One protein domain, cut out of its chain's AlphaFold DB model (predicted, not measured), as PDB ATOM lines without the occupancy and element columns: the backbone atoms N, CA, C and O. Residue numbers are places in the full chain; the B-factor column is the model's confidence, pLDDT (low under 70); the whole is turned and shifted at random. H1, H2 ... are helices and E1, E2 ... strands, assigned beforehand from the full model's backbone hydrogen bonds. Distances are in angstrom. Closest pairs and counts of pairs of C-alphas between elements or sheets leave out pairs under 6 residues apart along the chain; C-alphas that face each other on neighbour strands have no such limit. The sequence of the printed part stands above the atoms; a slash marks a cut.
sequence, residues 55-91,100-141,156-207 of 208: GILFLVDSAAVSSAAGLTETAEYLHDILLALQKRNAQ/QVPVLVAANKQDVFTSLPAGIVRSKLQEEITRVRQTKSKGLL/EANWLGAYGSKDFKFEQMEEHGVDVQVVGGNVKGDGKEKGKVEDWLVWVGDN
ATOM      1  N   GLY A  55      -5.289 -11.222 -39.493       95.06
ATOM      2  CA  GLY A  55      -6.413 -12.109 -39.769       95.06
ATOM      3  C   GLY A  55      -6.731 -12.987 -38.567       95.06
ATOM      4  O   GLY A  55      -5.951 -13.058 -37.613       95.06
ATOM      5  N   ILE A  56      -7.888 -13.640 -38.600       97.19
ATOM      6  CA  ILE A  56      -8.344 -14.542 -37.539       97.19
ATOM      7  C   ILE A  56      -8.671 -15.904 -38.138       97.19
ATOM      8  O   ILE A  56      -9.480 -16.007 -39.054       97.19
ATOM      9  N   LEU A  57      -8.088 -16.959 -37.569       97.38
ATOM     10  CA  LEU A  57      -8.493 -18.337 -37.834       97.38
ATOM     11  C   LEU A  57      -9.460 -18.778 -36.736       97.38
ATOM     12  O   LEU A  57      -9.061 -19.022 -35.598       97.38
ATOM     13  N   PHE A  58     -10.737 -18.892 -37.079       98.25
ATOM     14  CA  PHE A  58     -11.776 -19.407 -36.200       98.25
ATOM     15  C   PHE A  58     -11.983 -20.903 -36.476       98.25
ATOM     16  O   PHE A  58     -12.686 -21.291 -37.410       98.25
ATOM     17  N   LEU A  59     -11.329 -21.759 -35.688       97.69
ATOM     18  CA  LEU A  59     -11.421 -23.213 -35.846       97.69
ATOM     19  C   LEU A  59     -12.753 -23.756 -35.314       97.69
ATOM     20  O   LEU A  59     -13.088 -23.575 -34.145       97.69
ATOM     21  N   VAL A  60     -13.463 -24.502 -36.158       97.62
ATOM     22  CA  VAL A  60     -14.743 -25.143 -35.834       97.62
ATOM     23  C   VAL A  60     -14.605 -26.654 -35.931       97.62
ATOM     24  O   VAL A  60     -14.080 -27.175 -36.908       97.62
ATOM     25  N   ASP A  61     -15.115 -27.380 -34.939       97.06
ATOM     26  CA  ASP A  61     -15.336 -28.818 -35.065       97.06
ATOM     27  C   ASP A  61     -16.598 -29.067 -35.905       97.06
ATOM     28  O   ASP A  61     -17.725 -28.871 -35.439       97.06
ATOM     29  N   SER A  62     -16.402 -29.506 -37.148       96.69
ATOM     30  CA  SER A  62     -17.489 -29.692 -38.118       96.69
ATOM     31  C   SER A  62     -18.458 -30.812 -37.740       96.69
ATOM     32  O   SER A  62     -19.601 -30.806 -38.197       96.69
ATOM     33  N   ALA A  63     -18.033 -31.762 -36.906       95.62
ATOM     34  CA  ALA A  63     -18.901 -32.805 -36.374       95.62
ATOM     35  C   ALA A  63     -19.711 -32.288 -35.180       95.62
ATOM     36  O   ALA A  63     -20.898 -32.592 -35.064       95.62
ATOM     37  N   ALA A  64     -19.121 -31.463 -34.311       95.25
ATOM     38  CA  ALA A  64     -19.814 -30.925 -33.134       95.25
ATOM     39  C   ALA A  64     -20.993 -30.006 -33.505       95.25
ATOM     40  O   ALA A  64     -22.058 -30.084 -32.884       95.25
ATOM     41  N   VAL A  65     -20.847 -29.205 -34.567       95.81
ATOM     42  CA  VAL A  65     -21.909 -28.317 -35.091       95.81
ATOM     43  C   VAL A  65     -23.063 -29.064 -35.779       95.81
ATOM     44  O   VAL A  65     -24.036 -28.456 -36.234       95.81
ATOM     45  N   SER A  66     -22.999 -30.397 -35.863       93.12
ATOM     46  CA  SER A  66     -24.169 -31.212 -36.204       93.12
ATOM     47  C   SER A  66     -25.219 -31.211 -35.088       93.12
ATOM     48  O   SER A  66     -26.411 -31.281 -35.390       93.12
ATOM     49  N   SER A  67     -24.790 -31.057 -33.830       96.06
ATOM     50  CA  SER A  67     -25.656 -30.968 -32.654       96.06
ATOM     51  C   SER A  67     -26.122 -29.532 -32.393       96.06
ATOM     52  O   SER A  67     -25.385 -28.582 -32.655       96.06
ATOM     53  N   ALA A  68     -27.322 -29.369 -31.827       94.88
ATOM     54  CA  ALA A  68     -27.853 -28.048 -31.483       94.88
ATOM     55  C   ALA A  68     -26.968 -27.321 -30.457       94.88
ATOM     56  O   ALA A  68     -26.582 -26.184 -30.687       94.88
ATOM     57  N   ALA A  69     -26.569 -27.999 -29.375       95.56
ATOM     58  CA  ALA A  69     -25.732 -27.401 -28.334       95.56
ATOM     59  C   ALA A  69     -24.369 -26.931 -28.873       95.56
ATOM     60  O   ALA A  69     -23.961 -25.803 -28.609       95.56
ATOM     61  N   GLY A  70     -23.696 -27.768 -29.675       95.69
ATOM     62  CA  GLY A  70     -22.416 -27.405 -30.284       95.69
ATOM     63  C   GLY A  70     -22.545 -26.266 -31.297       95.69
ATOM     64  O   GLY A  70     -21.678 -25.396 -31.353       95.69
ATOM     65  N   LEU A  71     -23.637 -26.236 -32.070       97.62
ATOM     66  CA  LEU A  71     -23.921 -25.146 -33.002       97.62
ATOM     67  C   LEU A  71     -24.164 -23.824 -32.265       97.62
ATOM     68  O   LEU A  71     -23.530 -22.834 -32.618       97.62
ATOM     69  N   THR A  72     -25.018 -23.816 -31.238       96.75
ATOM     70  CA  THR A  72     -25.316 -22.619 -30.440       96.75
ATOM     71  C   THR A  72     -24.055 -22.065 -29.786       96.75
ATOM     72  O   THR A  72     -23.737 -20.900 -29.998       96.75
ATOM     73  N   GLU A  73     -23.268 -22.893 -29.090       95.94
ATOM     74  CA  GLU A  73     -22.039 -22.429 -28.429       95.94
ATOM     75  C   GLU A  73     -21.018 -21.854 -29.429       95.94
ATOM     76  O   GLU A  73     -20.366 -20.839 -29.164       95.94
ATOM     77  N   THR A  74     -20.881 -22.494 -30.596       97.62
ATOM     78  CA  THR A  74     -19.969 -22.041 -31.656       97.62
ATOM     79  C   THR A  74     -20.448 -20.726 -32.271       97.62
ATOM     80  O   THR A  74     -19.645 -19.816 -32.478       97.62
ATOM     81  N   ALA A  75     -21.746 -20.613 -32.555       97.81
ATOM     82  CA  ALA A  75     -22.345 -19.430 -33.156       97.81
ATOM     83  C   ALA A  75     -22.325 -18.228 -32.208       97.81
ATOM     84  O   ALA A  75     -22.025 -17.127 -32.654       97.81
ATOM     85  N   GLU A  76     -22.579 -18.430 -30.914       96.31
ATOM     86  CA  GLU A  76     -22.443 -17.387 -29.892       96.31
ATOM     87  C   GLU A  76     -21.013 -16.856 -29.828       96.31
ATOM     88  O   GLU A  76     -20.796 -15.644 -29.812       96.31
ATOM     89  N   TYR A  77     -20.022 -17.752 -29.856       97.31
ATOM     90  CA  TYR A  77     -18.633 -17.321 -29.829       97.31
ATOM     91  C   TYR A  77     -18.228 -16.578 -31.106       97.31
ATOM     92  O   TYR A  77     -17.610 -15.515 -31.030       97.31
ATOM     93  N   LEU A  78     -18.597 -17.105 -32.277       97.75
ATOM     94  CA  LEU A  78     -18.314 -16.449 -33.552       97.75
ATOM     95  C   LEU A  78     -19.008 -15.084 -33.639       97.75
ATOM     96  O   LEU A  78     -18.388 -14.118 -34.079       97.75
ATOM     97  N   HIS A  79     -20.254 -14.985 -33.167       97.06
ATOM     98  CA  HIS A  79     -20.984 -13.724 -33.065       97.06
ATOM     99  C   HIS A  79     -20.188 -12.685 -32.266       97.06
ATOM    100  O   HIS A  79     -19.982 -11.571 -32.744       97.06
ATOM    101  N   ASP A  80     -19.699 -13.046 -31.079       95.38
ATOM    102  CA  ASP A  80     -18.985 -12.109 -30.206       95.38
ATOM    103  C   ASP A  80     -17.644 -11.652 -30.806       95.38
ATOM    104  O   ASP A  80     -17.275 -10.482 -30.677       95.38
ATOM    105  N   ILE A  81     -16.937 -12.534 -31.524       96.56
ATOM    106  CA  ILE A  81     -15.703 -12.182 -32.246       96.56
ATOM    107  C   ILE A  81     -15.987 -11.232 -33.414       96.56
ATOM    108  O   ILE A  81     -15.303 -10.215 -33.555       96.56
ATOM    109  N   LEU A  82     -16.995 -11.529 -34.239       96.69
ATOM    110  CA  LEU A  82     -17.355 -10.679 -35.377       96.69
ATOM    111  C   LEU A  82     -17.869  -9.311 -34.915       96.69
ATOM    112  O   LEU A  82     -17.507  -8.294 -35.506       96.69
ATOM    113  N   LEU A  83     -18.634  -9.263 -33.822       94.81
ATOM    114  CA  LEU A  83     -19.111  -8.008 -33.244       94.81
ATOM    115  C   LEU A  83     -17.946  -7.178 -32.688       94.81
ATOM    116  O   LEU A  83     -17.904  -5.963 -32.880       94.81
ATOM    117  N   ALA A  84     -16.964  -7.816 -32.043       93.62
ATOM    118  CA  ALA A  84     -15.758  -7.133 -31.577       93.62
ATOM    119  C   ALA A  84     -14.951  -6.520 -32.737       93.62
ATOM    120  O   ALA A  84     -14.470  -5.392 -32.612       93.62
ATOM    121  N   LEU A  85     -14.843  -7.219 -33.875       93.19
ATOM    122  CA  LEU A  85     -14.217  -6.687 -35.092       93.19
ATOM    123  C   LEU A  85     -15.005  -5.520 -35.689       93.19
ATOM    124  O   LEU A  85     -14.416  -4.484 -35.989       93.19
ATOM    125  N   GLN A  86     -16.326  -5.662 -35.819       92.62
ATOM    126  CA  GLN A  86     -17.203  -4.600 -36.314       92.62
ATOM    127  C   GLN A  86     -17.035  -3.325 -35.480       92.62
ATOM    128  O   GLN A  86     -16.807  -2.248 -36.030       92.62
ATOM    129  N   LYS A  87     -17.053  -3.448 -34.147       90.62
ATOM    130  CA  LYS A  87     -16.846  -2.323 -33.223       90.62
ATOM    131  C   LYS A  87     -15.451  -1.718 -33.339       90.62
ATOM    132  O   LYS A  87     -15.327  -0.496 -33.393       90.62
ATOM    133  N   ARG A  88     -14.402  -2.546 -33.414       88.38
ATOM    134  CA  ARG A  88     -13.026  -2.074 -33.651       88.38
ATOM    135  C   ARG A  88     -12.956  -1.224 -34.920       88.38
ATOM    136  O   ARG A  88     -12.348  -0.156 -34.906       88.38
ATOM    137  N   ASN A  89     -13.589  -1.681 -35.995       87.19
ATOM    138  CA  ASN A  89     -13.536  -1.018 -37.292       87.19
ATOM    139  C   ASN A  89     -14.412   0.245 -37.343       87.19
ATOM    140  O   ASN A  89     -14.029   1.219 -37.990       87.19
ATOM    141  N   ALA A  90     -15.513   0.286 -36.589       83.25
ATOM    142  CA  ALA A  90     -16.356   1.473 -36.431       83.25
ATOM    143  C   ALA A  90     -15.681   2.609 -35.631       83.25
ATOM    144  O   ALA A  90     -15.977   3.784 -35.843       83.25
ATOM    145  N   GLN A  91     -14.739   2.298 -34.729       70.44
ATOM    146  CA  GLN A  91     -14.015   3.305 -33.933       70.44
ATOM    147  C   GLN A  91     -13.020   4.148 -34.752       70.44
ATOM    148  O   GLN A  91     -12.546   5.190 -34.280       70.44
ATOM    149  N   GLN A 100      -8.641  -3.936 -42.838       87.12
ATOM    150  CA  GLN A 100      -9.302  -5.193 -43.146       87.12
ATOM    151  C   GLN A 100      -8.694  -6.301 -42.301       87.12
ATOM    152  O   GLN A 100      -7.495  -6.557 -42.381       87.12
ATOM    153  N   VAL A 101      -9.535  -6.952 -41.503       93.50
ATOM    154  CA  VAL A 101      -9.147  -8.122 -40.717       93.50
ATOM    155  C   VAL A 101     -10.048  -9.271 -41.150       93.50
ATOM    156  O   VAL A 101     -11.155  -9.413 -40.627       93.50
ATOM    157  N   PRO A 102      -9.615 -10.052 -42.149       96.25
ATOM    158  CA  PRO A 102     -10.382 -11.169 -42.657       96.25
ATOM    159  C   PRO A 102     -10.417 -12.311 -41.631       96.25
ATOM    160  O   PRO A 102      -9.535 -12.463 -40.775       96.25
ATOM    161  N   VAL A 103     -11.466 -13.119 -41.716       98.19
ATOM    162  CA  VAL A 103     -11.746 -14.240 -40.822       98.19
ATOM    163  C   VAL A 103     -11.900 -15.510 -41.647       98.19
ATOM    164  O   VAL A 103     -12.778 -15.615 -42.503       98.19
ATOM    165  N   LEU A 104     -11.084 -16.511 -41.337       98.56
ATOM    166  CA  LEU A 104     -11.244 -17.865 -41.841       98.56
ATOM    167  C   LEU A 104     -11.967 -18.711 -40.801       98.56
ATOM    168  O   LEU A 104     -11.401 -19.055 -39.765       98.56
ATOM    169  N   VAL A 105     -13.196 -19.115 -41.095       98.62
ATOM    170  CA  VAL A 105     -13.868 -20.190 -40.365       98.62
ATOM    171  C   VAL A 105     -13.336 -21.520 -40.898       98.62
ATOM    172  O   VAL A 105     -13.785 -22.035 -41.925       98.62
ATOM    173  N   ALA A 106     -12.348 -22.071 -40.204       98.31
ATOM    174  CA  ALA A 106     -11.728 -23.342 -40.552       98.31
ATOM    175  C   ALA A 106     -12.598 -24.495 -40.033       98.31
ATOM    176  O   ALA A 106     -12.543 -24.859 -38.855       98.31
ATOM    177  N   ALA A 107     -13.419 -25.063 -40.917       98.12
ATOM    178  CA  ALA A 107     -14.276 -26.209 -40.637       98.12
ATOM    179  C   ALA A 107     -13.417 -27.483 -40.535       98.12
ATOM    180  O   ALA A 107     -13.231 -28.217 -41.506       98.12
ATOM    181  N   ASN A 108     -12.865 -27.721 -39.344       97.62
ATOM    182  CA  ASN A 108     -11.939 -28.799 -39.014       97.62
ATOM    183  C   ASN A 108     -12.663 -30.144 -38.818       97.62
ATOM    184  O   ASN A 108     -13.882 -30.197 -38.637       97.62
ATOM    185  N   LYS A 109     -11.874 -31.221 -38.769       95.81
ATOM    186  CA  LYS A 109     -12.282 -32.620 -38.584       95.81
ATOM    187  C   LYS A 109     -13.050 -33.221 -39.763       95.81
ATOM    188  O   LYS A 109     -13.863 -34.119 -39.566       95.81
ATOM    189  N   GLN A 110     -12.821 -32.746 -40.988       94.31
ATOM    190  CA  GLN A 110     -13.474 -33.288 -42.194       94.31
ATOM    191  C   GLN A 110     -13.140 -34.769 -42.481       94.31
ATOM    192  O   GLN A 110     -13.770 -35.380 -43.335       94.31
ATOM    193  N   ASP A 111     -12.186 -35.357 -41.758       92.56
ATOM    194  CA  ASP A 111     -11.889 -36.793 -41.732       92.56
ATOM    195  C   ASP A 111     -12.960 -37.631 -41.002       92.56
ATOM    196  O   ASP A 111     -13.092 -38.829 -41.245       92.56
ATOM    197  N   VAL A 112     -13.756 -37.018 -40.123       91.94
ATOM    198  CA  VAL A 112     -14.798 -37.708 -39.351       91.94
ATOM    199  C   VAL A 112     -16.085 -37.829 -40.173       91.94
ATOM    200  O   VAL A 112     -16.587 -36.842 -40.700       91.94
ATOM    201  N   PHE A 113     -16.691 -39.021 -40.219       90.00
ATOM    202  CA  PHE A 113     -17.892 -39.277 -41.038       90.00
ATOM    203  C   PHE A 113     -19.121 -38.425 -40.666       90.00
ATOM    204  O   PHE A 113     -20.020 -38.248 -41.483       90.00
ATOM    205  N   THR A 114     -19.189 -37.929 -39.427       93.62
ATOM    206  CA  THR A 114     -20.268 -37.054 -38.939       93.62
ATOM    207  C   THR A 114     -20.014 -35.574 -39.209       93.62
ATOM    208  O   THR A 114     -20.847 -34.739 -38.846       93.62
ATOM    209  N   SER A 115     -18.883 -35.225 -39.824       95.44
ATOM    210  CA  SER A 115     -18.544 -33.840 -40.118       95.44
ATOM    211  C   SER A 115     -19.415 -33.264 -41.215       95.44
ATOM    212  O   SER A 115     -19.634 -33.862 -42.268       95.44
ATOM    213  N   LEU A 116     -19.904 -32.054 -40.965       97.06
ATOM    214  CA  LEU A 116     -20.643 -31.303 -41.963       97.06
ATOM    215  C   LEU A 116     -19.673 -30.691 -42.988       97.06
ATOM    216  O   LEU A 116     -18.667 -30.102 -42.588       97.06
ATOM    217  N   PRO A 117     -19.991 -30.738 -44.295       97.31
ATOM    218  CA  PRO A 117     -19.255 -29.997 -45.313       97.31
ATOM    219  C   PRO A 117     -19.232 -28.493 -45.016       97.31
ATOM    220  O   PRO A 117     -20.212 -27.942 -44.508       97.31
ATOM    221  N   ALA A 118     -18.159 -27.805 -45.415       97.38
ATOM    222  CA  ALA A 118     -17.958 -26.373 -45.161       97.38
ATOM    223  C   ALA A 118     -19.153 -25.492 -45.581       97.38
ATOM    224  O   ALA A 118     -19.554 -24.599 -44.839       97.38
ATOM    225  N   GLY A 119     -19.788 -25.787 -46.722       97.75
ATOM    226  CA  GLY A 119     -20.986 -25.065 -47.170       97.75
ATOM    227  C   GLY A 119     -22.186 -25.221 -46.225       97.75
ATOM    228  O   GLY A 119     -22.911 -24.258 -45.986       97.75
ATOM    229  N   ILE A 120     -22.370 -26.402 -45.625       97.94
ATOM    230  CA  ILE A 120     -23.426 -26.637 -44.627       97.94
ATOM    231  C   ILE A 120     -23.077 -25.940 -43.309       97.94
ATOM    232  O   ILE A 120     -23.954 -25.329 -42.700       97.94
ATOM    233  N   VAL A 121     -21.806 -25.988 -42.889       98.25
ATOM    234  CA  VAL A 121     -21.320 -25.249 -41.711       98.25
ATOM    235  C   VAL A 121     -21.596 -23.751 -41.874       98.25
ATOM    236  O   VAL A 121     -22.167 -23.145 -40.970       98.25
ATOM    237  N   ARG A 122     -21.293 -23.174 -43.049       98.50
ATOM    238  CA  ARG A 122     -21.586 -21.768 -43.378       98.50
ATOM    239  C   ARG A 122     -23.066 -21.445 -43.182       98.50
ATOM    240  O   ARG A 122     -23.391 -20.519 -42.443       98.50
ATOM    241  N   SER A 123     -23.961 -22.207 -43.813       98.25
ATOM    242  CA  SER A 123     -25.405 -21.960 -43.729       98.25
ATOM    243  C   SER A 123     -25.932 -22.075 -42.298       98.25
ATOM    244  O   SER A 123     -26.610 -21.161 -41.830       98.25
ATOM    245  N   LYS A 124     -25.550 -23.132 -41.567       98.25
ATOM    246  CA  LYS A 124     -25.976 -23.334 -40.174       98.25
ATOM    247  C   LYS A 124     -25.496 -22.226 -39.241       98.25
ATOM    248  O   LYS A 124     -26.274 -21.769 -38.408       98.25
ATOM    249  N   LEU A 125     -24.242 -21.788 -39.375       98.50
ATOM    250  CA  LEU A 125     -23.708 -20.695 -38.561       98.50
ATOM    251  C   LEU A 125     -24.449 -19.387 -38.835       98.50
ATOM    252  O   LEU A 125     -24.802 -18.701 -37.887       98.50
ATOM    253  N   GLN A 126     -24.752 -19.057 -40.093       98.25
ATOM    254  CA  GLN A 126     -25.518 -17.845 -40.411       98.25
ATOM    255  C   GLN A 126     -26.933 -17.869 -39.813       98.25
ATOM    256  O   GLN A 126     -27.392 -16.877 -39.243       98.25
ATOM    257  N   GLU A 127     -27.622 -19.007 -39.909       98.12
ATOM    258  CA  GLU A 127     -28.954 -19.188 -39.323       98.12
ATOM    259  C   GLU A 127     -28.928 -19.102 -37.792       98.12
ATOM    260  O   GLU A 127     -29.796 -18.468 -37.193       98.12
ATOM    261  N   GLU A 128     -27.936 -19.715 -37.145       98.12
ATOM    262  CA  GLU A 128     -27.803 -19.656 -35.688       98.12
ATOM    263  C   GLU A 128     -27.386 -18.262 -35.215       98.12
ATOM    264  O   GLU A 128     -27.990 -17.738 -34.287       98.12
ATOM    265  N   ILE A 129     -26.443 -17.595 -35.886       97.81
ATOM    266  CA  ILE A 129     -26.061 -16.210 -35.569       97.81
ATOM    267  C   ILE A 129     -27.267 -15.272 -35.701       97.81
ATOM    268  O   ILE A 129     -27.442 -14.376 -34.873       97.81
ATOM    269  N   THR A 130     -28.146 -15.508 -36.682       96.94
ATOM    270  CA  THR A 130     -29.417 -14.777 -36.806       96.94
ATOM    271  C   THR A 130     -30.268 -14.922 -35.541       96.94
ATOM    272  O   THR A 130     -30.796 -13.928 -35.043       96.94
ATOM    273  N   ARG A 131     -30.370 -16.135 -34.982       95.94
ATOM    274  CA  ARG A 131     -31.074 -16.371 -33.711       95.94
ATOM    275  C   ARG A 131     -30.358 -15.714 -32.535       95.94
ATOM    276  O   ARG A 131     -31.014 -15.062 -31.728       95.94
ATOM    277  N   VAL A 132     -29.033 -15.841 -32.450       95.31
ATOM    278  CA  VAL A 132     -28.221 -15.265 -31.367       95.31
ATOM    279  C   VAL A 132     -28.407 -13.750 -31.290       95.31
ATOM    280  O   VAL A 132     -28.741 -13.247 -30.218       95.31
ATOM    281  N   ARG A 133     -28.274 -13.017 -32.405       92.81
ATOM    282  CA  ARG A 133     -28.419 -11.548 -32.391       92.81
ATOM    283  C   ARG A 133     -29.835 -11.097 -32.013       92.81
ATOM    284  O   ARG A 133     -29.991 -10.134 -31.272       92.81
ATOM    285  N   GLN A 134     -30.866 -11.832 -32.445       91.50
ATOM    286  CA  GLN A 134     -32.256 -11.558 -32.059       91.50
ATOM    287  C   GLN A 134     -32.490 -11.803 -30.565       91.50
ATOM    288  O   GLN A 134     -33.161 -11.009 -29.910       91.50
ATOM    289  N   THR A 135     -31.935 -12.884 -30.014       91.19
ATOM    290  CA  THR A 135     -32.026 -13.194 -28.580       91.19
ATOM    291  C   THR A 135     -31.293 -12.148 -27.742       91.19
ATOM    292  O   THR A 135     -31.840 -11.690 -26.743       91.19
ATOM    293  N   LYS A 136     -30.094 -11.720 -28.164       88.00
ATOM    294  CA  LYS A 136     -29.324 -10.682 -27.465       88.00
ATOM    295  C   LYS A 136     -30.023  -9.318 -27.497       88.00
ATOM    296  O   LYS A 136     -30.111  -8.684 -26.455       88.00
ATOM    297  N   SER A 137     -30.592  -8.918 -28.637       83.38
ATOM    298  CA  SER A 137     -31.386  -7.681 -28.747       83.38
ATOM    299  C   SER A 137     -32.638  -7.715 -27.857       83.38
ATOM    300  O   SER A 137     -32.877  -6.782 -27.100       83.38
ATOM    301  N   LYS A 138     -33.394  -8.823 -27.836       80.44
ATOM    302  CA  LYS A 138     -34.562  -8.962 -26.942       80.44
ATOM    303  C   LYS A 138     -34.205  -8.951 -25.455       80.44
ATOM    304  O   LYS A 138     -34.983  -8.444 -24.658       80.44
ATOM    305  N   GLY A 139     -33.060  -9.524 -25.076       74.94
ATOM    306  CA  GLY A 139     -32.604  -9.528 -23.683       74.94
ATOM    307  C   GLY A 139     -32.267  -8.133 -23.148       74.94
ATOM    308  O   GLY A 139     -32.456  -7.880 -21.959       74.94
ATOM    309  N   LEU A 140     -31.814  -7.222 -24.018       67.25
ATOM    310  CA  LEU A 140     -31.614  -5.813 -23.664       67.25
ATOM    311  C   LEU A 140     -32.964  -5.137 -23.371       67.25
ATOM    312  O   LEU A 140     -33.130  -4.567 -22.296       67.25
ATOM    313  N   LEU A 141     -33.957  -5.332 -24.245       64.19
ATOM    314  CA  LEU A 141     -35.311  -4.776 -24.103       64.19
ATOM    315  C   LEU A 141     -36.061  -5.249 -22.840       64.19
ATOM    316  O   LEU A 141     -36.782  -4.476 -22.215       64.19
ATOM    317  N   GLU A 156     -28.246  -0.466 -31.748       78.50
ATOM    318  CA  GLU A 156     -27.638  -0.453 -33.082       78.50
ATOM    319  C   GLU A 156     -26.141  -0.803 -33.012       78.50
ATOM    320  O   GLU A 156     -25.650  -1.618 -33.798       78.50
ATOM    321  N   ALA A 157     -25.418  -0.275 -32.019       79.50
ATOM    322  CA  ALA A 157     -24.000  -0.576 -31.810       79.50
ATOM    323  C   ALA A 157     -23.734  -2.037 -31.396       79.50
ATOM    324  O   ALA A 157     -22.634  -2.560 -31.622       79.50
ATOM    325  N   ASN A 158     -24.710  -2.703 -30.776       86.06
ATOM    326  CA  ASN A 158     -24.639  -4.103 -30.353       86.06
ATOM    327  C   ASN A 158     -25.189  -5.089 -31.397       86.06
ATOM    328  O   ASN A 158     -25.095  -6.304 -31.196       86.06
ATOM    329  N   TRP A 159     -25.715  -4.599 -32.520       91.44
ATOM    330  CA  TRP A 159     -26.238  -5.432 -33.594       91.44
ATOM    331  C   TRP A 159     -25.143  -5.880 -34.569       91.44
ATOM    332  O   TRP A 159     -24.422  -5.070 -35.152       91.44
ATOM    333  N   LEU A 160     -25.035  -7.194 -34.788       93.50
ATOM    334  CA  LEU A 160     -24.073  -7.761 -35.731       93.50
ATOM    335  C   LEU A 160     -24.576  -7.705 -37.186       93.50
ATOM    336  O   LEU A 160     -25.629  -8.274 -37.521       93.50
ATOM    337  N   GLY A 161     -23.754  -7.114 -38.057       91.69
ATOM    338  CA  GLY A 161     -24.023  -6.920 -39.480       91.69
ATOM    339  C   GLY A 161     -25.029  -5.799 -39.742       91.69
ATOM    340  O   GLY A 161     -25.220  -4.904 -38.922       91.69
ATOM    341  N   ALA A 162     -25.715  -5.866 -40.884       88.81
ATOM    342  CA  ALA A 162     -26.666  -4.833 -41.286       88.81
ATOM    343  C   ALA A 162     -27.860  -4.744 -40.314       88.81
ATOM    344  O   ALA A 162     -28.620  -5.718 -40.156       88.81
ATOM    345  N   TYR A 163     -28.033  -3.576 -39.687       85.62
ATOM    346  CA  TYR A 163     -29.158  -3.276 -38.798       85.62
ATOM    347  C   TYR A 163     -30.500  -3.397 -39.532       85.62
ATOM    348  O   TYR A 163     -30.611  -3.087 -40.717       85.62
ATOM    349  N   GLY A 164     -31.517  -3.934 -38.855       81.88
ATOM    350  CA  GLY A 164     -32.844  -4.172 -39.441       81.88
ATOM    351  C   GLY A 164     -32.923  -5.316 -40.466       81.88
ATOM    352  O   GLY A 164     -34.014  -5.626 -40.950       81.88
ATOM    353  N   SER A 165     -31.813  -5.989 -40.794       87.81
ATOM    354  CA  SER A 165     -31.860  -7.174 -41.657       87.81
ATOM    355  C   SER A 165     -32.572  -8.337 -40.961       87.81
ATOM    356  O   SER A 165     -32.352  -8.620 -39.782       87.81
ATOM    357  N   LYS A 166     -33.410  -9.064 -41.707       89.56
ATOM    358  CA  LYS A 166     -34.106 -10.245 -41.176       89.56
ATOM    359  C   LYS A 166     -33.121 -11.366 -40.835       89.56
ATOM    360  O   LYS A 166     -33.132 -11.874 -39.717       89.56
ATOM    361  N   ASP A 167     -32.231 -11.667 -41.777       93.81
ATOM    362  CA  ASP A 167     -31.276 -12.769 -41.694       93.81
ATOM    363  C   ASP A 167     -29.837 -12.243 -41.741       93.81
ATOM    364  O   ASP A 167     -29.523 -11.310 -42.489       93.81
ATOM    365  N   PHE A 168     -28.965 -12.841 -40.932       96.44
ATOM    366  CA  PHE A 168     -27.536 -12.563 -40.953       96.44
ATOM    367  C   PHE A 168     -26.881 -13.305 -42.117       96.44
ATOM    368  O   PHE A 168     -27.154 -14.485 -42.367       96.44
ATOM    369  N   LYS A 169     -25.999 -12.602 -42.822       97.44
ATOM    370  CA  LYS A 169     -25.198 -13.125 -43.928       97.44
ATOM    371  C   LYS A 169     -23.769 -12.645 -43.752       97.44
ATOM    372  O   LYS A 169     -23.563 -11.479 -43.427       97.44
ATOM    373  N   PHE A 170     -22.797 -13.529 -43.948       97.38
ATOM    374  CA  PHE A 170     -21.388 -13.182 -43.769       97.38
ATOM    375  C   PHE A 170     -20.949 -12.034 -44.683       97.38
ATOM    376  O   PHE A 170     -20.131 -11.220 -44.278       97.38
ATOM    377  N   GLU A 171     -21.557 -11.918 -45.860       96.06
ATOM    378  CA  GLU A 171     -21.324 -10.852 -46.835       96.06
ATOM    379  C   GLU A 171     -21.617  -9.454 -46.251       96.06
ATOM    380  O   GLU A 171     -20.974  -8.479 -46.624       96.06
ATOM    381  N   GLN A 172     -22.524  -9.342 -45.269       94.44
ATOM    382  CA  GLN A 172     -22.802  -8.073 -44.575       94.44
ATOM    383  C   GLN A 172     -21.586  -7.561 -43.785       94.44
ATOM    384  O   GLN A 172     -21.495  -6.376 -43.483       94.44
ATOM    385  N   MET A 173     -20.639  -8.437 -43.437       94.56
ATOM    386  CA  MET A 173     -19.437  -8.063 -42.689       94.56
ATOM    387  C   MET A 173     -18.394  -7.347 -43.559       94.56
ATOM    388  O   MET A 173     -17.539  -6.634 -43.024       94.56
ATOM    389  N   GLU A 174     -18.484  -7.465 -44.888       92.12
ATOM    390  CA  GLU A 174     -17.558  -6.810 -45.819       92.12
ATOM    391  C   GLU A 174     -17.630  -5.280 -45.717       92.12
ATOM    392  O   GLU A 174     -16.599  -4.601 -45.795       92.12
ATOM    393  N   GLU A 175     -18.825  -4.736 -45.462       88.25
ATOM    394  CA  GLU A 175     -19.058  -3.303 -45.223       88.25
ATOM    395  C   GLU A 175     -18.300  -2.804 -43.986       88.25
ATOM    396  O   GLU A 175     -17.834  -1.664 -43.937       88.25
ATOM    397  N   HIS A 176     -18.092  -3.695 -43.018       89.38
ATOM    398  CA  HIS A 176     -17.333  -3.440 -41.802       89.38
ATOM    399  C   HIS A 176     -15.851  -3.815 -41.934       89.38
ATOM    400  O   HIS A 176     -15.134  -3.829 -40.936       89.38
ATOM    401  N   GLY A 177     -15.362  -4.102 -43.146       89.94
ATOM    402  CA  GLY A 177     -13.962  -4.452 -43.398       89.94
ATOM    403  C   GLY A 177     -13.581  -5.863 -42.946       89.94
ATOM    404  O   GLY A 177     -12.403  -6.126 -42.708       89.94
ATOM    405  N   VAL A 178     -14.551  -6.766 -42.817       94.12
ATOM    406  CA  VAL A 178     -14.333  -8.146 -42.375       94.12
ATOM    407  C   VAL A 178     -14.823  -9.095 -43.468       94.12
ATOM    408  O   VAL A 178     -16.021  -9.296 -43.630       94.12
ATOM    409  N   ASP A 179     -13.893  -9.679 -44.224       95.75
ATOM    410  CA  ASP A 179     -14.201 -10.768 -45.160       95.75
ATOM    411  C   ASP A 179     -14.246 -12.097 -44.398       95.75
ATOM    412  O   ASP A 179     -13.305 -12.416 -43.670       95.75
ATOM    413  N   VAL A 180     -15.332 -12.863 -44.539       98.00
ATOM    414  CA  VAL A 180     -15.520 -14.135 -43.827       98.00
ATOM    415  C   VAL A 180     -15.639 -15.300 -44.805       98.00
ATOM    416  O   VAL A 180     -16.663 -15.509 -45.471       98.00
ATOM    417  N   GLN A 181     -14.615 -16.148 -44.795       98.12
ATOM    418  CA  GLN A 181     -14.539 -17.354 -45.614       98.12
ATOM    419  C   GLN A 181     -14.717 -18.603 -44.750       98.12
ATOM    420  O   GLN A 181     -14.297 -18.638 -43.597       98.12
ATOM    421  N   VAL A 182     -15.349 -19.645 -45.296       98.44
ATOM    422  CA  VAL A 182     -15.513 -20.936 -44.610       98.44
ATOM    423  C   VAL A 182     -14.837 -22.010 -45.444       98.44
ATOM    424  O   VAL A 182     -15.278 -22.284 -46.559       98.44
ATOM    425  N   VAL A 183     -13.787 -22.624 -44.906       98.38
ATOM    426  CA  VAL A 183     -12.967 -23.604 -45.632       98.38
ATOM    427  C   VAL A 183     -12.848 -24.879 -44.813       98.38
ATOM    428  O   VAL A 183     -12.528 -24.849 -43.624       98.38
ATOM    429  N   GLY A 184     -13.127 -26.013 -45.452       97.31
ATOM    430  CA  GLY A 184     -13.017 -27.334 -44.840       97.31
ATOM    431  C   GLY A 184     -11.571 -27.808 -44.753       97.31
ATOM    432  O   GLY A 184     -10.745 -27.440 -45.576       97.31
ATOM    433  N   GLY A 185     -11.276 -28.640 -43.763       96.44
ATOM    434  CA  GLY A 185      -9.985 -29.307 -43.648       96.44
ATOM    435  C   GLY A 185      -9.917 -30.203 -42.419       96.44
ATOM    436  O   GLY A 185     -10.886 -30.363 -41.668       96.44
ATOM    437  N   ASN A 186      -8.762 -30.810 -42.201       96.00
ATOM    438  CA  ASN A 186      -8.537 -31.686 -41.063       96.00
ATOM    439  C   ASN A 186      -7.077 -31.631 -40.632       96.00
ATOM    440  O   ASN A 186      -6.176 -31.885 -41.420       96.00
ATOM    441  N   VAL A 187      -6.837 -31.341 -39.354       94.69
ATOM    442  CA  VAL A 187      -5.467 -31.308 -38.809       94.69
ATOM    443  C   VAL A 187      -4.851 -32.709 -38.749       94.69
ATOM    444  O   VAL A 187      -3.654 -32.877 -38.980       94.69
ATOM    445  N   LYS A 188      -5.656 -33.728 -38.430       89.94
ATOM    446  CA  LYS A 188      -5.229 -35.131 -38.412       89.94
ATOM    447  C   LYS A 188      -5.704 -35.813 -39.683       89.94
ATOM    448  O   LYS A 188      -6.861 -35.642 -40.041       89.94
ATOM    449  N   GLY A 189      -4.831 -36.555 -40.355       79.81
ATOM    450  CA  GLY A 189      -5.240 -37.441 -41.443       79.81
ATOM    451  C   GLY A 189      -5.736 -38.786 -40.917       79.81
ATOM    452  O   GLY A 189      -5.564 -39.100 -39.735       79.81
ATOM    453  N   ASP A 190      -6.340 -39.574 -41.804       75.62
ATOM    454  CA  ASP A 190      -6.760 -40.936 -41.486       75.62
ATOM    455  C   ASP A 190      -5.574 -41.906 -41.627       75.62
ATOM    456  O   ASP A 190      -4.838 -41.907 -42.620       75.62
ATOM    457  N   GLY A 191      -5.344 -42.724 -40.600       76.88
ATOM    458  CA  GLY A 191      -4.243 -43.685 -40.548       76.88
ATOM    459  C   GLY A 191      -2.852 -43.072 -40.779       76.88
ATOM    460  O   GLY A 191      -2.243 -42.521 -39.864       76.88
ATOM    461  N   LYS A 192      -2.306 -43.263 -41.990       74.69
ATOM    462  CA  LYS A 192      -0.959 -42.803 -42.397       74.69
ATOM    463  C   LYS A 192      -0.978 -41.509 -43.215       74.69
ATOM    464  O   LYS A 192       0.094 -41.000 -43.547       74.69
ATOM    465  N   GLU A 193      -2.153 -41.006 -43.580       82.19
ATOM    466  CA  GLU A 193      -2.270 -39.763 -44.337       82.19
ATOM    467  C   GLU A 193      -1.986 -38.549 -43.446       82.19
ATOM    468  O   GLU A 193      -2.207 -38.561 -42.232       82.19
ATOM    469  N   LYS A 194      -1.467 -37.479 -44.052       88.19
ATOM    470  CA  LYS A 194      -1.319 -36.190 -43.370       88.19
ATOM    471  C   LYS A 194      -2.674 -35.483 -43.299       88.19
ATOM    472  O   LYS A 194      -3.576 -35.770 -44.084       88.19
ATOM    473  N   GLY A 195      -2.806 -34.563 -42.347       91.12
ATOM    474  CA  GLY A 195      -3.937 -33.641 -42.329       91.12
ATOM    475  C   GLY A 195      -3.971 -32.779 -43.591       91.12
ATOM    476  O   GLY A 195      -2.916 -32.482 -44.148       91.12
ATOM    477  N   LYS A 196      -5.174 -32.390 -44.019       94.31
ATOM    478  CA  LYS A 196      -5.407 -31.498 -45.158       94.31
ATOM    479  C   LYS A 196      -5.678 -30.097 -44.625       94.31
ATOM    480  O   LYS A 196      -6.772 -29.819 -44.128       94.31
ATOM    481  N   VAL A 197      -4.648 -29.259 -44.645       95.94
ATOM    482  CA  VAL A 197      -4.660 -27.879 -44.117       95.94
ATOM    483  C   VAL A 197      -4.092 -26.874 -45.121       95.94
ATOM    484  O   VAL A 197      -3.893 -25.709 -44.789       95.94
ATOM    485  N   GLU A 198      -3.807 -27.319 -46.343       95.62
ATOM    486  CA  GLU A 198      -3.150 -26.543 -47.392       95.62
ATOM    487  C   GLU A 198      -3.954 -25.292 -47.737       95.62
ATOM    488  O   GLU A 198      -3.390 -24.202 -47.750       95.62
ATOM    489  N   ASP A 199      -5.271 -25.418 -47.899       96.62
ATOM    490  CA  ASP A 199      -6.148 -24.282 -48.206       96.62
ATOM    491  C   ASP A 199      -6.167 -23.247 -47.069       96.62
ATOM    492  O   ASP A 199      -6.250 -22.044 -47.315       96.62
ATOM    493  N   TRP A 200      -6.027 -23.688 -45.813       97.19
ATOM    494  CA  TRP A 200      -5.910 -22.773 -44.673       97.19
ATOM    495  C   TRP A 200      -4.570 -22.035 -44.685       97.19
ATOM    496  O   TRP A 200      -4.517 -20.857 -44.349       97.19
ATOM    497  N   LEU A 201      -3.488 -22.709 -45.086       94.94
ATOM    498  CA  LEU A 201      -2.163 -22.098 -45.208       94.94
ATOM    499  C   LEU A 201      -2.073 -21.137 -46.397       94.94
ATOM    500  O   LEU A 201      -1.431 -20.098 -46.267       94.94
ATOM    501  N   VAL A 202      -2.729 -21.453 -47.518       95.50
ATOM    502  CA  VAL A 202      -2.877 -20.536 -48.660       95.50
ATOM    503  C   VAL A 202      -3.605 -19.277 -48.207       95.50
ATOM    504  O   VAL A 202      -3.075 -18.185 -48.374       95.50
ATOM    505  N   TRP A 203      -4.742 -19.431 -47.519       96.56
ATOM    506  CA  TRP A 203      -5.472 -18.290 -46.972       96.56
ATOM    507  C   TRP A 203      -4.615 -17.462 -46.009       96.56
ATOM    508  O   TRP A 203      -4.643 -16.238 -46.073       96.56
ATOM    509  N   VAL A 204      -3.826 -18.094 -45.129       94.88
ATOM    510  CA  VAL A 204      -2.895 -17.352 -44.262       94.88
ATOM    511  C   VAL A 204      -1.919 -16.553 -45.117       94.88
ATOM    512  O   VAL A 204      -1.803 -15.356 -44.900       94.88
ATOM    513  N   GLY A 205      -1.266 -17.190 -46.094       93.12
ATOM    514  CA  GLY A 205      -0.276 -16.560 -46.968       93.12
ATOM    515  C   GLY A 205      -0.812 -15.368 -47.763       93.12
ATOM    516  O   GLY A 205      -0.113 -14.364 -47.870       93.12
ATOM    517  N   ASP A 206      -2.051 -15.451 -48.249       92.75
ATOM    518  CA  ASP A 206      -2.717 -14.370 -48.989       92.75
ATOM    519  C   ASP A 206      -3.051 -13.152 -48.106       92.75
ATOM    520  O   ASP A 206      -3.319 -12.069 -48.623       92.75
ATOM    521  N   ASN A 207      -3.021 -13.315 -46.778       90.69
ATOM    522  CA  ASN A 207      -3.418 -12.302 -45.799       90.69
ATOM    523  C   ASN A 207      -2.283 -11.886 -44.835       90.69
ATOM    524  O   ASN A 207      -2.569 -11.303 -43.787       90.69
TER     525      ASN A 207
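This is residues 55 to 91, 100 to 141 and 156 to 207 of the 208 residues of the protein "Signal recognition particle receptor subunit beta" of Hortaea werneckii (UniProt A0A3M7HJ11). A small sheet of three parallel strands has helices over both faces: the long helices H1 and H2 cross each other on one face, and the short H4 lies over the other. H3 packs on H1 near the far end of that helix and only grazes the sheet, while the short strands E4 and E5, with the loop between them, lie at one end of the longest axis, opposite the last turns of H2. The printed part has 131 residues, with four named helices and five named strands in the order E1 H1 E2 H2 H3 E3 E4 E5 H4; the sheet order is E1 E2 E3, and the class is mixed, helices and strands. The whole is compact, with a radius of gyration of the C-alphas of 15.3 A, and flat, spanning 54 by 33 by 17 A.

E1, residues 56 to 61, begins at C-alpha 56 (-8.344, -14.542, -37.539) and is 16.1 A long. H1, residues 68 to 90, measures 32.1 A. E2, residues 103 to 108, measures 14.7 A. H2, residues 118 to 141, measures 34.8 A and ends at C-alpha 141 (-35.311, -4.776, -24.103). H3 is residues 170 to 176, E3 residues 180 to 184, E4 residues 186 to 188 and E5 residues 194 to 196. H4, residues 198 to 206, measures 12.3 A and ends at C-alpha 206 (-2.717, -14.370, -48.989).

E1 and E2 are parallel neighbours at 24 degrees, with N 58 and O 104 2.8 A apart, within hydrogen-bond range. E2 and E3 are parallel at 19 degrees, with N 105 and O 181 at 2.8 A. H1 is on the sheet at a height of 10.3 A and runs along the strands, at 6 degrees to E1 on the local plane. H2 is on the same face. H1 with residues 71 to 79 touches H2 with residues 124 to 133, about perpendicular at 73 degrees; the closest C-alphas, those of Ala 75 and Ile 129, are 5.5 A apart. H1 with residues 86 to 90 touches H3; the closest C-alphas, those of Gln 86 and His 176, are 5.6 A apart. H4 is on the opposite face, over E2, at a height of 10.1 A. E3 runs on into E4 at 45 degrees, and E4 and E5 meet only at a point, where C-alphas 188 and 195 face each other at 4.4 A. In H1, H2 and H4 every O i to N i+4 pair is within hydrogen-bond range; H3 has 0 of 3, but 3 of 4 O i to N i+3 pairs.

The two C-alphas farthest apart, those of Leu 141 and Lys 192, are 54.4 A apart. Residues 92 to 99 and 142 to 155 are not printed; the gaps are 13.4 A between C-alphas 91 and 100 and 12.6 A between C-alphas 141 and 156. Of the links printed whole, none is long. Mean pLDDT of the printed part is 92.8, with residues 140 to 141 under 70.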